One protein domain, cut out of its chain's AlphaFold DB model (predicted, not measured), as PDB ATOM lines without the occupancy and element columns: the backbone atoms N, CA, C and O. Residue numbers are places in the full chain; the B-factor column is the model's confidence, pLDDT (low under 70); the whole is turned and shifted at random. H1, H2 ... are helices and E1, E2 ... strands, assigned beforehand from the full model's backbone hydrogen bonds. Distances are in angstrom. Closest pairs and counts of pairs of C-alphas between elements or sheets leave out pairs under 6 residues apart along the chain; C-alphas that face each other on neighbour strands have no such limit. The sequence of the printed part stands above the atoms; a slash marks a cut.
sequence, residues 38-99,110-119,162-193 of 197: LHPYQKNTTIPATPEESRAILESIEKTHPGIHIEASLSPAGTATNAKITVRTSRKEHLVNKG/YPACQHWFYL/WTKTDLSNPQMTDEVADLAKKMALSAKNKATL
ATOM      1  N   LEU A  38      76.118   9.829  42.810       42.59
ATOM      2  CA  LEU A  38      75.478  11.126  42.554       42.59
ATOM      3  C   LEU A  38      76.105  11.866  41.360       42.59
ATOM      4  O   LEU A  38      75.474  12.751  40.784       42.59
ATOM      5  N   HIS A  39      77.316  11.474  40.954       51.66
ATOM      6  CA  HIS A  39      77.981  11.951  39.753       51.66
ATOM      7  C   HIS A  39      78.638  10.769  39.031       51.66
ATOM      8  O   HIS A  39      79.511  10.133  39.622       51.66
ATOM      9  N   PRO A  40      78.255  10.463  37.777       65.44
ATOM     10  CA  PRO A  40      78.929   9.419  37.017       65.44
ATOM     11  C   PRO A  40      80.402   9.801  36.836       65.44
ATOM     12  O   PRO A  40      80.707  10.972  36.615       65.44
ATOM     13  N   TYR A  41      81.321   8.838  36.935       76.50
ATOM     14  CA  TYR A  41      82.743   9.088  36.676       76.50
ATOM     15  C   TYR A  41      82.952   9.630  35.256       76.50
ATOM     16  O   TYR A  41      82.550   8.996  34.281       76.50
ATOM     17  N   GLN A  42      83.593  10.796  35.140       83.94
ATOM     18  CA  GLN A  42      83.841  11.463  33.859       83.94
ATOM     19  C   GLN A  42      85.332  11.724  33.690       83.94
ATOM     20  O   GLN A  42      85.982  12.275  34.582       83.94
ATOM     21  N   LYS A  43      85.864  11.395  32.513       89.19
ATOM     22  CA  LYS A  43      87.255  11.649  32.150       89.19
ATOM     23  C   LYS A  43      87.345  12.768  31.123       89.19
ATOM     24  O   LYS A  43      86.821  12.657  30.017       89.19
ATOM     25  N   ASN A  44      88.061  13.829  31.478       92.06
ATOM     26  CA  ASN A  44      88.430  14.887  30.540       92.06
ATOM     27  C   ASN A  44      89.746  14.513  29.854       92.06
ATOM     28  O   ASN A  44      90.718  14.154  30.521       92.06
ATOM     29  N   THR A  45      89.782  14.581  28.527       93.25
ATOM     30  CA  THR A  45      90.929  14.149  27.731       93.25
ATOM     31  C   THR A  45      90.985  14.896  26.402       93.25
ATOM     32  O   THR A  45      89.960  15.354  25.908       93.25
ATOM     33  N   THR A  46      92.162  15.009  25.789       93.81
ATOM     34  CA  THR A  46      92.305  15.590  24.444       93.81
ATOM     35  C   THR A  46      92.560  14.475  23.433       93.81
ATOM     36  O   THR A  46      93.507  13.699  23.586       93.81
ATOM     37  N   ILE A  47      91.710  14.392  22.410       93.25
ATOM     38  CA  ILE A  47      91.816  13.458  21.289       93.25
ATOM     39  C   ILE A  47      92.466  14.213  20.120       93.25
ATOM     40  O   ILE A  47      91.951  15.258  19.721       93.25
ATOM     41  N   PRO A  48      93.592  13.734  19.559       92.56
ATOM     42  CA  PRO A  48      94.302  14.408  18.471       92.56
ATOM     43  C   PRO A  48      93.621  14.173  17.110       92.56
ATOM     44  O   PRO A  48      94.241  13.651  16.186       92.56
ATOM     45  N   ALA A  49      92.341  14.527  17.017       90.69
ATOM     46  CA  ALA A  49      91.492  14.442  15.833       90.69
ATOM     47  C   ALA A  49      90.453  15.578  15.856       90.69
ATOM     48  O   ALA A  49      90.216  16.181  16.909       90.69
ATOM     49  N   THR A  50      89.815  15.851  14.717       89.50
ATOM     50  CA  THR A  50      88.677  16.790  14.635       89.50
ATOM     51  C   THR A  50      87.470  16.288  15.446       89.50
ATOM     52  O   THR A  50      87.423  15.099  15.792       89.50
ATOM     53  N   PRO A  51      86.488  17.144  15.793       89.81
ATOM     54  CA  PRO A  51      85.298  16.704  16.520       89.81
ATOM     55  C   PRO A  51      84.520  15.605  15.783       89.81
ATOM     56  O   PRO A  51      84.055  14.651  16.410       89.81
ATOM     57  N   GLU A  52      84.435  15.694  14.456       88.25
ATOM     58  CA  GLU A  52      83.770  14.720  13.592       88.25
ATOM     59  C   GLU A  52      84.491  13.364  13.612       88.25
ATOM     60  O   GLU A  52      83.866  12.323  13.820       88.25
ATOM     61  N   GLU A  53      85.816  13.367  13.463       88.62
ATOM     62  CA  GLU A  53      86.633  12.151  13.547       88.62
ATOM     63  C   GLU A  53      86.610  11.546  14.954       88.62
ATOM     64  O   GLU A  53      86.504  10.330  15.108       88.62
ATOM     65  N   SER A  54      86.662  12.386  15.991       88.06
ATOM     66  CA  SER A  54      86.589  11.952  17.390       88.06
ATOM     67  C   SER A  54      85.262  11.253  17.676       88.06
ATOM     68  O   SER A  54      85.247  10.199  18.311       88.06
ATOM     69  N   ARG A  55      84.153  11.790  17.152       89.69
ATOM     70  CA  ARG A  55      82.838  11.149  17.225       89.69
ATOM     71  C   ARG A  55      82.837   9.792  16.521       89.69
ATOM     72  O   ARG A  55      82.418   8.810  17.124       89.69
ATOM     73  N   ALA A  56      83.343   9.717  15.290       90.75
ATOM     74  CA  ALA A  56      83.393   8.464  14.538       90.75
ATOM     75  C   ALA A  56      84.242   7.386  15.241       90.75
ATOM     76  O   ALA A  56      83.865   6.212  15.262       90.75
ATOM     77  N   ILE A  57      85.365   7.776  15.857       90.56
ATOM     78  CA  ILE A  57      86.210   6.879  16.657       90.56
ATOM     79  C   ILE A  57      85.430   6.338  17.860       90.56
ATOM     80  O   ILE A  57      85.403   5.126  18.061       90.56
ATOM     81  N   LEU A  58      84.773   7.204  18.637       90.12
ATOM     82  CA  LEU A  58      84.008   6.790  19.820       90.12
ATOM     83  C   LEU A  58      82.827   5.878  19.446       90.12
ATOM     84  O   LEU A  58      82.668   4.822  20.053       90.12
ATOM     85  N   GLU A  59      82.075   6.206  18.392       90.44
ATOM     86  CA  GLU A  59      81.002   5.344  17.867       90.44
ATOM     87  C   GLU A  59      81.540   3.981  17.388       90.44
ATOM     88  O   GLU A  59      80.886   2.949  17.548       90.44
ATOM     89  N   SER A  60      82.747   3.941  16.812       91.50
ATOM     90  CA  SER A  60      83.401   2.682  16.431       91.50
ATOM     91  C   SER A  60      83.826   1.849  17.644       91.50
ATOM     92  O   SER A  60      83.795   0.618  17.576       91.50
ATOM     93  N   ILE A  61      84.230   2.485  18.745       89.38
ATOM     94  CA  ILE A  61      84.580   1.790  19.991       89.38
ATOM     95  C   ILE A  61      83.318   1.190  20.620       89.38
ATOM     96  O   ILE A  61      83.320   0.014  20.977       89.38
ATOM     97  N   GLU A  62      82.222   1.947  20.678       86.12
ATOM     98  CA  GLU A  62      80.936   1.463  21.196       86.12
ATOM     99  C   GLU A  62      80.414   0.261  20.391       86.12
ATOM    100  O   GLU A  62      80.031  -0.759  20.961       86.12
ATOM    101  N   LYS A  63      80.504   0.313  19.054       88.62
ATOM    102  CA  LYS A  63      80.110  -0.805  18.174       88.62
ATOM    103  C   LYS A  63      80.931  -2.078  18.385       88.62
ATOM    104  O   LYS A  63      80.418  -3.169  18.145       88.62
ATOM    105  N   THR A  64      82.193  -1.960  18.796       84.88
ATOM    106  CA  THR A  64      83.077  -3.119  19.023       84.88
ATOM    107  C   THR A  64      82.951  -3.707  20.430       84.88
ATOM    108  O   THR A  64      83.380  -4.840  20.642       84.88
ATOM    109  N   HIS A  65      82.311  -2.997  21.367       80.50
ATOM    110  CA  HIS A  65      82.151  -3.414  22.762       80.50
ATOM    111  C   HIS A  65      80.661  -3.516  23.139       80.50
ATOM    112  O   HIS A  65      80.113  -2.612  23.775       80.50
ATOM    113  N   PRO A  66      79.974  -4.619  22.781       69.81
ATOM    114  CA  PRO A  66      78.565  -4.792  23.122       69.81
ATOM    115  C   PRO A  66      78.387  -4.817  24.648       69.81
ATOM    116  O   PRO A  66      78.887  -5.713  25.324       69.81
ATOM    117  N   GLY A  67      77.660  -3.838  25.193       69.94
ATOM    118  CA  GLY A  67      77.388  -3.719  26.634       69.94
ATOM    119  C   GLY A  67      77.951  -2.464  27.301       69.94
ATOM    120  O   GLY A  67      77.697  -2.260  28.492       69.94
ATOM    121  N   ILE A  68      78.667  -1.623  26.550       76.94
ATOM    122  CA  ILE A  68      79.027  -0.270  26.978       76.94
ATOM    123  C   ILE A  68      78.229   0.767  26.180       76.94
ATOM    124  O   ILE A  68      77.901   0.537  25.021       76.94
ATOM    125  N   HIS A  69      77.949   1.904  26.806       80.69
ATOM    126  CA  HIS A  69      77.385   3.096  26.192       80.69
ATOM    127  C   HIS A  69      78.302   4.281  26.496       80.69
ATOM    128  O   HIS A  69      78.692   4.483  27.651       80.69
ATOM    129  N   ILE A  70      78.687   5.038  25.469       82.00
ATOM    130  CA  ILE A  70      79.662   6.127  25.597       82.00
ATOM    131  C   ILE A  70      78.933   7.469  25.500       82.00
ATOM    132  O   ILE A  70      78.450   7.854  24.441       82.00
ATOM    133  N   GLU A  71      78.918   8.227  26.594       85.44
ATOM    134  CA  GLU A  71      78.463   9.617  26.609       85.44
ATOM    135  C   GLU A  71      79.683  10.538  26.487       85.44
ATOM    136  O   GLU A  71      80.596  10.487  27.314       85.44
ATOM    137  N   ALA A  72      79.715  11.396  25.465       86.69
ATOM    138  CA  ALA A  72      80.828  12.316  25.251       86.69
ATOM    139  C   ALA A  72      80.360  13.733  24.906       86.69
ATOM    140  O   ALA A  72      79.516  13.931  24.034       86.69
ATOM    141  N   SER A  73      80.961  14.734  25.553       89.50
ATOM    142  CA  SER A  73      80.883  16.135  25.127       89.50
ATOM    143  C   SER A  73      82.197  16.516  24.454       89.50
ATOM    144  O   SER A  73      83.262  16.387  25.062       89.50
ATOM    145  N   LEU A  74      82.121  16.928  23.188       88.94
ATOM    146  CA  LEU A  74      83.272  17.237  22.343       88.94
ATOM    147  C   LEU A  74      83.327  18.743  22.083       88.94
ATOM    148  O   LEU A  74      82.337  19.330  21.646       88.94
ATOM    149  N   SER A  75      84.478  19.364  22.328       89.00
ATOM    150  CA  SER A  75      84.733  20.761  21.978       89.00
ATOM    151  C   SER A  75      86.031  20.906  21.180       89.00
ATOM    152  O   SER A  75      87.010  20.205  21.450       89.00
ATOM    153  N   PRO A  76      86.059  21.789  20.169       88.44
ATOM    154  CA  PRO A  76      87.244  21.983  19.345       88.44
ATOM    155  C   PRO A  76      88.404  22.565  20.165       88.44
ATOM    156  O   PRO A  76      88.214  23.421  21.028       88.44
ATOM    157  N   ALA A  77      89.619  22.108  19.867       87.12
ATOM    158  CA  ALA A  77      90.865  22.523  20.505       87.12
ATOM    159  C   ALA A  77      91.980  22.643  19.451       87.12
ATOM    160  O   ALA A  77      92.859  21.786  19.335       87.12
ATOM    161  N   GLY A  78      91.929  23.701  18.635       86.00
ATOM    162  CA  GLY A  78      92.822  23.848  17.483       86.00
ATOM    163  C   GLY A  78      92.569  22.745  16.451       86.00
ATOM    164  O   GLY A  78      91.468  22.645  15.923       86.00
ATOM    165  N   THR A  79      93.577  21.907  16.182       83.44
ATOM    166  CA  THR A  79      93.468  20.715  15.312       83.44
ATOM    167  C   THR A  79      93.102  19.431  16.069       83.44
ATOM    168  O   THR A  79      93.086  18.350  15.484       83.44
ATOM    169  N   ALA A  80      92.842  19.535  17.372       90.06
ATOM    170  CA  ALA A  80      92.443  18.443  18.251       90.06
ATOM    171  C   ALA A  80      91.040  18.694  18.835       90.06
ATOM    172  O   ALA A  80      90.430  19.740  18.605       90.06
ATOM    173  N   THR A  81      90.547  17.747  19.631       91.00
ATOM    174  CA  THR A  81      89.243  17.815  20.301       91.00
ATOM    175  C   THR A  81      89.401  17.572  21.795       91.00
ATOM    176  O   THR A  81      89.959  16.559  22.212       91.00
ATOM    177  N   ASN A  82      88.879  18.476  22.620       88.44
ATOM    178  CA  ASN A  82      88.690  18.231  24.045       88.44
ATOM    179  C   ASN A  82      87.423  17.395  24.229       88.44
ATOM    180  O   ASN A  82      86.326  17.816  23.869       88.44
ATOM    181  N   ALA A  83      87.582  16.202  24.786       88.06
ATOM    182  CA  ALA A  83      86.513  15.254  25.026       88.06
ATOM    183  C   ALA A  83      86.300  15.066  26.528       88.06
ATOM    184  O   ALA A  83      87.234  14.790  27.283       88.06
ATOM    185  N   LYS A  84      85.048  15.185  26.955       90.94
ATOM    186  CA  LYS A  84      84.584  14.800  28.284       90.94
ATOM    187  C   LYS A  84      83.793  13.506  28.150       90.94
ATOM    188  O   LYS A  84      82.658  13.549  27.685       90.94
ATOM    189  N   ILE A  85      84.414  12.383  28.504       86.69
ATOM    190  CA  ILE A  85      83.930  11.020  28.241       86.69
ATOM    191  C   ILE A  85      83.393  10.402  29.533       86.69
ATOM    192  O   ILE A  85      84.021  10.499  30.584       86.69
ATOM    193  N   THR A  86      82.238   9.756  29.451       81.88
ATOM    194  CA  THR A  86      81.628   8.940  30.507       81.88
ATOM    195  C   THR A  86      81.219   7.613  29.882       81.88
ATOM    196  O   THR A  86      80.487   7.609  28.894       81.88
ATOM    197  N   VAL A  87      81.679   6.486  30.429       80.19
ATOM    198  CA  VAL A  87      81.253   5.160  29.961       80.19
ATOM    199  C   VAL A  87      80.276   4.565  30.955       80.19
ATOM    200  O   VAL A  87      80.573   4.422  32.145       80.19
ATOM    201  N   ARG A  88      79.107   4.190  30.443       76.94
ATOM    202  CA  ARG A  88      78.097   3.441  31.176       76.94
ATOM    203  C   ARG A  88      78.133   1.993  30.734       76.94
ATOM    204  O   ARG A  88      78.200   1.707  29.545       76.94
ATOM    205  N   THR A  89      78.087   1.073  31.681       63.75
ATOM    206  CA  THR A  89      77.966  -0.357  31.391       63.75
ATOM    207  C   THR A  89      76.659  -0.872  31.948       63.75
ATOM    208  O   THR A  89      76.335  -0.600  33.107       63.75
ATOM    209  N   SER A  90      75.918  -1.635  31.146       57.53
ATOM    210  CA  SER A  90      74.672  -2.236  31.607       57.53
ATOM    211  C   SER A  90      74.978  -3.480  32.435       57.53
ATOM    212  O   SER A  90      75.471  -4.485  31.916       57.53
ATOM    213  N   ARG A  91      74.646  -3.453  33.727       50.62
ATOM    214  CA  ARG A  91      74.755  -4.627  34.598       50.62
ATOM    215  C   ARG A  91      73.391  -5.291  34.748       50.62
ATOM    216  O   ARG A  91      72.388  -4.620  34.971       50.62
ATOM    217  N   LYS A  92      73.355  -6.626  34.656       43.94
ATOM    218  CA  LYS A  92      72.207  -7.406  35.136       43.94
ATOM    219  C   LYS A  92      72.252  -7.424  36.659       43.94
ATOM    220  O   LYS A  92      73.180  -7.987  37.237       43.94
ATOM    221  N   GLU A  93      71.262  -6.819  37.291       42.72
ATOM    222  CA  GLU A  93      71.141  -6.778  38.744       42.72
ATOM    223  C   GLU A  93      69.884  -7.512  39.189       42.72
ATOM    224  O   GLU A  93      68.826  -7.416  38.567       42.72
ATOM    225  N   HIS A  94      70.009  -8.275  40.271       39.22
ATOM    226  CA  HIS A  94      68.866  -8.934  40.882       39.22
ATOM    227  C   HIS A  94      68.028  -7.884  41.618       39.22
ATOM    228  O   HIS A  94      68.585  -7.126  42.416       39.22
ATOM    229  N   LEU A  95      66.709  -7.848  41.390       43.19
ATOM    230  CA  LEU A  95      65.814  -6.831  41.981       43.19
ATOM    231  C   LEU A  95      65.884  -6.783  43.519       43.19
ATOM    232  O   LEU A  95      65.662  -5.745  44.130       43.19
ATOM    233  N   VAL A  96      66.275  -7.895  44.135       36.91
ATOM    234  CA  VAL A  96      66.415  -8.058  45.587       36.91
ATOM    235  C   VAL A  96      67.597  -7.272  46.170       36.91
ATOM    236  O   VAL A  96      67.547  -6.863  47.327       36.91
ATOM    237  N   ASN A  97      68.647  -7.007  45.383       35.09
ATOM    238  CA  ASN A  97      69.852  -6.326  45.877       35.09
ATOM    239  C   ASN A  97      69.670  -4.812  46.079       35.09
ATOM    240  O   ASN A  97      70.514  -4.189  46.718       35.09
ATOM    241  N   LYS A  98      68.579  -4.213  45.579       38.16
ATOM    242  CA  LYS A  98      68.232  -2.797  45.799       38.16
ATOM    243  C   LYS A  98      67.178  -2.605  46.889       38.16
ATOM    244  O   LYS A  98      66.324  -1.727  46.771       38.16
ATOM    245  N   GLY A  99      67.245  -3.404  47.957       35.16
ATOM    246  CA  GLY A  99      66.464  -3.158  49.166       35.16
ATOM    247  C   GLY A  99      66.431  -1.660  49.499       35.16
ATOM    248  O   GLY A  99      67.474  -1.039  49.672       35.16
ATOM    249  N   TYR A 110      62.516   2.737  37.973       26.09
ATOM    250  CA  TYR A 110      62.526   1.540  37.080       26.09
ATOM    251  C   TYR A 110      62.460   1.723  35.537       26.09
ATOM    252  O   TYR A 110      61.709   2.562  35.043       26.09
ATOM    253  N   PRO A 111      63.203   0.893  34.751       27.59
ATOM    254  CA  PRO A 111      63.254   0.980  33.288       27.59
ATOM    255  C   PRO A 111      62.324   0.002  32.530       27.59
ATOM    256  O   PRO A 111      62.236  -1.186  32.830       27.59
ATOM    257  N   ALA A 112      61.731   0.540  31.460       29.97
ATOM    258  CA  ALA A 112      61.479  -0.048  30.136       29.97
ATOM    259  C   ALA A 112      60.667  -1.363  29.978       29.97
ATOM    260  O   ALA A 112      61.003  -2.206  29.148       29.97
ATOM    261  N   CYS A 113      59.496  -1.467  30.612       27.89
ATOM    262  CA  CYS A 113      58.290  -1.590  29.771       27.89
ATOM    263  C   CYS A 113      58.064  -0.203  29.135       27.89
ATOM    264  O   CYS A 113      58.523   0.779  29.712       27.89
ATOM    265  N   GLN A 114      57.384  -0.043  27.996       31.44
ATOM    266  CA  GLN A 114      57.070   1.302  27.457       31.44
ATOM    267  C   GLN A 114      56.054   2.088  28.324       31.44
ATOM    268  O   GLN A 114      55.173   2.775  27.822       31.44
ATOM    269  N   HIS A 115      56.169   1.999  29.642       30.62
ATOM    270  CA  HIS A 115      55.401   2.720  30.629       30.62
ATOM    271  C   HIS A 115      56.416   3.424  31.528       30.62
ATOM    272  O   HIS A 115      57.074   2.801  32.359       30.62
ATOM    273  N   TRP A 116      56.584   4.727  31.301       27.62
ATOM    274  CA  TRP A 116      57.217   5.617  32.268       27.62
ATOM    275  C   TRP A 116      56.511   5.429  33.608       27.62
ATOM    276  O   TRP A 116      55.283   5.515  33.689       27.62
ATOM    277  N   PHE A 117      57.275   5.110  34.649       28.41
ATOM    278  CA  PHE A 117      56.761   4.868  35.991       28.41
ATOM    279  C   PHE A 117      56.290   6.184  36.624       28.41
ATOM    280  O   PHE A 117      56.941   6.762  37.490       28.41
ATOM    281  N   TYR A 118      55.102   6.627  36.223       25.56
ATOM    282  CA  TYR A 118      54.262   7.531  36.990       25.56
ATOM    283  C   TYR A 118      53.092   6.733  37.550       25.56
ATOM    284  O   TYR A 118      52.141   6.420  36.840       25.56
ATOM    285  N   LEU A 119      53.200   6.387  38.836       29.50
ATOM    286  CA  LEU A 119      52.098   6.245  39.796       29.50
ATOM    287  C   LEU A 119      50.702   6.017  39.185       29.50
ATOM    288  O   LEU A 119      49.800   6.823  39.366       29.50
ATOM    289  N   TRP A 162      65.439 -10.074  36.977       40.12
ATOM    290  CA  TRP A 162      66.603  -9.208  36.830       40.12
ATOM    291  C   TRP A 162      66.176  -7.880  36.212       40.12
ATOM    292  O   TRP A 162      65.315  -7.854  35.334       40.12
ATOM    293  N   THR A 163      66.832  -6.799  36.613       43.38
ATOM    294  CA  THR A 163      66.777  -5.512  35.915       43.38
ATOM    295  C   THR A 163      68.118  -5.228  35.244       43.38
ATOM    296  O   THR A 163      69.153  -5.773  35.637       43.38
ATOM    297  N   LYS A 164      68.106  -4.390  34.207       44.25
ATOM    298  CA  LYS A 164      69.323  -3.798  33.649       44.25
ATOM    299  C   LYS A 164      69.456  -2.395  34.224       44.25
ATOM    300  O   LYS A 164      68.551  -1.584  34.049       44.25
ATOM    301  N   THR A 165      70.566  -2.133  34.899       49.59
ATOM    302  CA  THR A 165      70.906  -0.794  35.386       49.59
ATOM    303  C   THR A 165      72.163  -0.337  34.662       49.59
ATOM    304  O   THR A 165      73.149  -1.079  34.618       49.59
ATOM    305  N   ASP A 166      72.137   0.872  34.110       54.00
ATOM    306  CA  ASP A 166      73.337   1.504  33.575       54.00
ATOM    307  C   ASP A 166      74.128   2.126  34.721       54.00
ATOM    308  O   ASP A 166      73.620   2.967  35.465       54.00
ATOM    309  N   LEU A 167      75.369   1.678  34.875       61.59
ATOM    310  CA  LEU A 167      76.283   2.141  35.912       61.59
ATOM    311  C   LEU A 167      77.507   2.773  35.263       61.59
ATOM    312  O   LEU A 167      78.025   2.248  34.273       61.59
ATOM    313  N   SER A 168      77.986   3.878  35.832       67.69
ATOM    314  CA  SER A 168      79.302   4.429  35.514       67.69
ATOM    315  C   SER A 168      80.368   3.364  35.744       67.69
ATOM    316  O   SER A 168      80.377   2.676  36.763       67.69
ATOM    317  N   ASN A 169      81.277   3.227  34.784       74.00
ATOM    318  CA  ASN A 169      82.397   2.306  34.888       74.00
ATOM    319  C   ASN A 169      83.709   3.086  34.753       74.00
ATOM    320  O   ASN A 169      84.115   3.399  33.629       74.00
ATOM    321  N   PRO A 170      84.370   3.430  35.875       78.06
ATOM    322  CA  PRO A 170      85.580   4.243  35.848       78.06
ATOM    323  C   PRO A 170      86.722   3.619  35.044       78.06
ATOM    324  O   PRO A 170      87.340   4.299  34.230       78.06
ATOM    325  N   GLN A 171      86.937   2.311  35.212       82.56
ATOM    326  CA  GLN A 171      87.993   1.571  34.516       82.56
ATOM    327  C   GLN A 171      87.764   1.587  33.003       82.56
ATOM    328  O   GLN A 171      88.634   2.023  32.254       82.56
ATOM    329  N   MET A 172      86.555   1.235  32.553       84.69
ATOM    330  CA  MET A 172      86.214   1.288  31.125       84.69
ATOM    331  C   MET A 172      86.241   2.717  30.576       84.69
ATOM    332  O   MET A 172      86.569   2.921  29.412       84.69
ATOM    333  N   THR A 173      85.916   3.722  31.394       85.38
ATOM    334  CA  THR A 173      85.995   5.130  30.979       85.38
ATOM    335  C   THR A 173      87.436   5.545  30.694       85.38
ATOM    336  O   THR A 173      87.688   6.206  29.684       85.38
ATOM    337  N   ASP A 174      88.387   5.140  31.539       88.81
ATOM    338  CA  ASP A 174      89.810   5.389  31.301       88.81
ATOM    339  C   ASP A 174      90.323   4.614  30.074       88.81
ATOM    340  O   ASP A 174      90.990   5.194  29.216       88.81
ATOM    341  N   GLU A 175      89.941   3.342  29.927       92.44
ATOM    342  CA  GLU A 175      90.330   2.514  28.778       92.44
ATOM    343  C   GLU A 175      89.822   3.078  27.445       92.44
ATOM    344  O   GLU A 175      90.586   3.180  26.481       92.44
ATOM    345  N   VAL A 176      88.555   3.498  27.384       91.69
ATOM    346  CA  VAL A 176      87.962   4.115  26.188       91.69
ATOM    347  C   VAL A 176      88.662   5.430  25.848       91.69
ATOM    348  O   VAL A 176      88.935   5.691  24.673       91.69
ATOM    349  N   ALA A 177      89.000   6.246  26.851       92.38
ATOM    350  CA  ALA A 177      89.722   7.496  26.635       92.38
ATOM    351  C   ALA A 177      91.116   7.261  26.022       92.38
ATOM    352  O   ALA A 177      91.524   7.986  25.107       92.38
ATOM    353  N   ASP A 178      91.836   6.237  26.483       94.56
ATOM    354  CA  ASP A 178      93.151   5.877  25.949       94.56
ATOM    355  C   ASP A 178      93.065   5.216  24.570       94.56
ATOM    356  O   ASP A 178      93.884   5.497  23.687       94.56
ATOM    357  N   LEU A 179      92.057   4.372  24.347       93.62
ATOM    358  CA  LEU A 179      91.821   3.734  23.056       93.62
ATOM    359  C   LEU A 179      91.489   4.772  21.978       93.62
ATOM    360  O   LEU A 179      92.081   4.738  20.895       93.62
ATOM    361  N   ALA A 180      90.632   5.746  22.293       92.31
ATOM    362  CA  ALA A 180      90.288   6.833  21.382       92.31
ATOM    363  C   ALA A 180      91.530   7.636  20.954       92.31
ATOM    364  O   ALA A 180      91.714   7.913  19.766       92.31
ATOM    365  N   LYS A 181      92.443   7.936  21.891       94.50
ATOM    366  CA  LYS A 181      93.729   8.582  21.573       94.50
ATOM    367  C   LYS A 181      94.595   7.736  20.645       94.50
ATOM    368  O   LYS A 181      95.134   8.261  19.671       94.50
ATOM    369  N   LYS A 182      94.740   6.440  20.933       94.81
ATOM    370  CA  LYS A 182      95.560   5.522  20.124       94.81
ATOM    371  C   LYS A 182      95.029   5.401  18.694       94.81
ATOM    372  O   LYS A 182      95.816   5.442  17.746       94.81
ATOM    373  N   MET A 183      93.709   5.300  18.529       92.38
ATOM    374  CA  MET A 183      93.067   5.239  17.213       92.38
ATOM    375  C   MET A 183      93.255   6.542  16.427       92.38
ATOM    376  O   MET A 183      93.651   6.489  15.263       92.38
ATOM    377  N   ALA A 184      93.073   7.699  17.072       92.31
ATOM    378  CA  ALA A 184      93.298   9.005  16.452       92.31
ATOM    379  C   ALA A 184      94.751   9.179  15.968       92.31
ATOM    380  O   ALA A 184      94.991   9.554  14.819       92.31
ATOM    381  N   LEU A 185      95.735   8.835  16.806       91.81
ATOM    382  CA  LEU A 185      97.155   8.894  16.435       91.81
ATOM    383  C   LEU A 185      97.489   7.962  15.263       91.81
ATOM    384  O   LEU A 185      98.217   8.347  14.348       91.81
ATOM    385  N   SER A 186      96.937   6.749  15.268       89.00
ATOM    386  CA  SER A 186      97.161   5.772  14.197       89.00
ATOM    387  C   SER A 186      96.582   6.251  12.863       89.00
ATOM    388  O   SER A 186      97.243   6.136  11.828       89.00
ATOM    389  N   ALA A 187      95.385   6.847  12.880       85.88
ATOM    390  CA  ALA A 187      94.755   7.432  11.698       85.88
ATOM    391  C   ALA A 187      95.569   8.610  11.136       85.88
ATOM    392  O   ALA A 187      95.836   8.656   9.935       85.88
ATOM    393  N   LYS A 188      96.056   9.505  12.007       83.25
ATOM    394  CA  LYS A 188      96.910  10.639  11.623       83.25
ATOM    395  C   LYS A 188      98.228  10.193  10.980       83.25
ATOM    396  O   LYS A 188      98.635  10.736   9.951       83.25
ATOM    397  N   ASN A 189      98.882   9.182  11.550       82.81
ATOM    398  CA  ASN A 189     100.120   8.633  10.995       82.81
ATOM    399  C   ASN A 189      99.880   7.974   9.631       82.81
ATOM    400  O   ASN A 189     100.666   8.171   8.706       82.81
ATOM    401  N   LYS A 190      98.764   7.250   9.475       77.31
ATOM    402  CA  LYS A 190      98.373   6.647   8.196       77.31
ATOM    403  C   LYS A 190      98.124   7.708   7.119       77.31
ATOM    404  O   LYS A 190      98.648   7.563   6.021       77.31
ATOM    405  N   ALA A 191      97.402   8.780   7.449       73.06
ATOM    406  CA  ALA A 191      97.138   9.890   6.531       73.06
ATOM    407  C   ALA A 191      98.428  10.600   6.079       73.06
ATOM    408  O   ALA A 191      98.574  10.942   4.908       73.06
ATOM    409  N   THR A 192      99.388  10.754   6.998       71.69
ATOM    410  CA  THR A 192     100.691  11.386   6.726       71.69
ATOM    411  C   THR A 192     101.551  10.543   5.780       71.69
ATOM    412  O   THR A 192     102.244  11.084   4.927       71.69
ATOM    413  N   LEU A 193     101.486   9.213   5.893       67.56
ATOM    414  CA  LEU A 193     102.216   8.282   5.024       67.56
ATOM    415  C   LEU A 193     101.594   8.142   3.624       67.56
ATOM    416  O   LEU A 193     102.295   7.766   2.689       67.56
TER     417      LEU A 193
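What this domain is: This is residues 38 to 99, 110 to 119 and 162 to 193 of the 197 residues of the protein "Putative multiple sugar transport system substrate-binding protein" of Leptospirillum ferrooxidans (strain C2-3) (UniProt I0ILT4). A long, strongly twisted sheet is built along one strand, E3, with E2 on one side of it and E1 and E4 beside successive parts of its other side; H1 and H3 pack on one face, over the E1, E2 and E3 part. Short H2 follows E3 at the E4 end, and residues 113 to 119 stick out. The printed part has 104 residues with three named helices and four named strands, which follow each other along the chain as E1, H1, E2, E3, H2, E4 and H3; the class is mixed, helices and strands, and in the branched sheet the neighbour pairs E1 and E3, E2 and E3, and E3 and E4 are each antiparallel. It is a loose rod, radius of gyration of the C-alphas 16.7 A, spanning 58 by 24 by 22 A.

Where its parts are: E3, residues 80 to 94, measures 42.6 A from C-alpha 80 at (92.443, 18.443, 18.251). E2 is residues 68 to 77, 26.5 A; E1, 43 to 47, 11.9 A; E4, 162 to 168, 18.7 A. H1 is residues 51 to 64, 20.1 A; H2, 95 to 98, 6.1 A; H3, 170 to 193, 35.3 A, ending at (102.216, 8.282, 5.024).

How they stand to each other: E2 and E3 form a hairpin, with N 69 and O 88 at 2.8 A. E3 also pairs with E1, N 45 and O 83 at 2.8 A, and with E4, N 91 and O 165 at 2.9 A. H1 is on the sheet at a height of 8.3 A. H3 is on the same face and with residues 176 to 184 alone touches H1, closest C-alphas Ile 57 and Ala 180, 6.2 A, at a steep tilt of 60 degrees, opposite ways. H2 is only just not on the sheet, with 4 pairs of C-alphas within 10 A. In H1 and H3 every O i to N i+4 pair is within hydrogen-bond range; H2 is too short for one, and its one O i to N i+3 pair is out of range.

The domain as a whole: The farthest C-alphas, Leu 119 and Leu 193, are 61.0 A apart. The printed part is cut twice: between residues 99 and 110, whose C-alphas are 13.6 A apart, and between residues 119 and 162, whose C-alphas are 21.4 A apart. Mean pLDDT of the printed part is 73.1, with 34 residues under 70, among them 89 to 99 and 110 to 119.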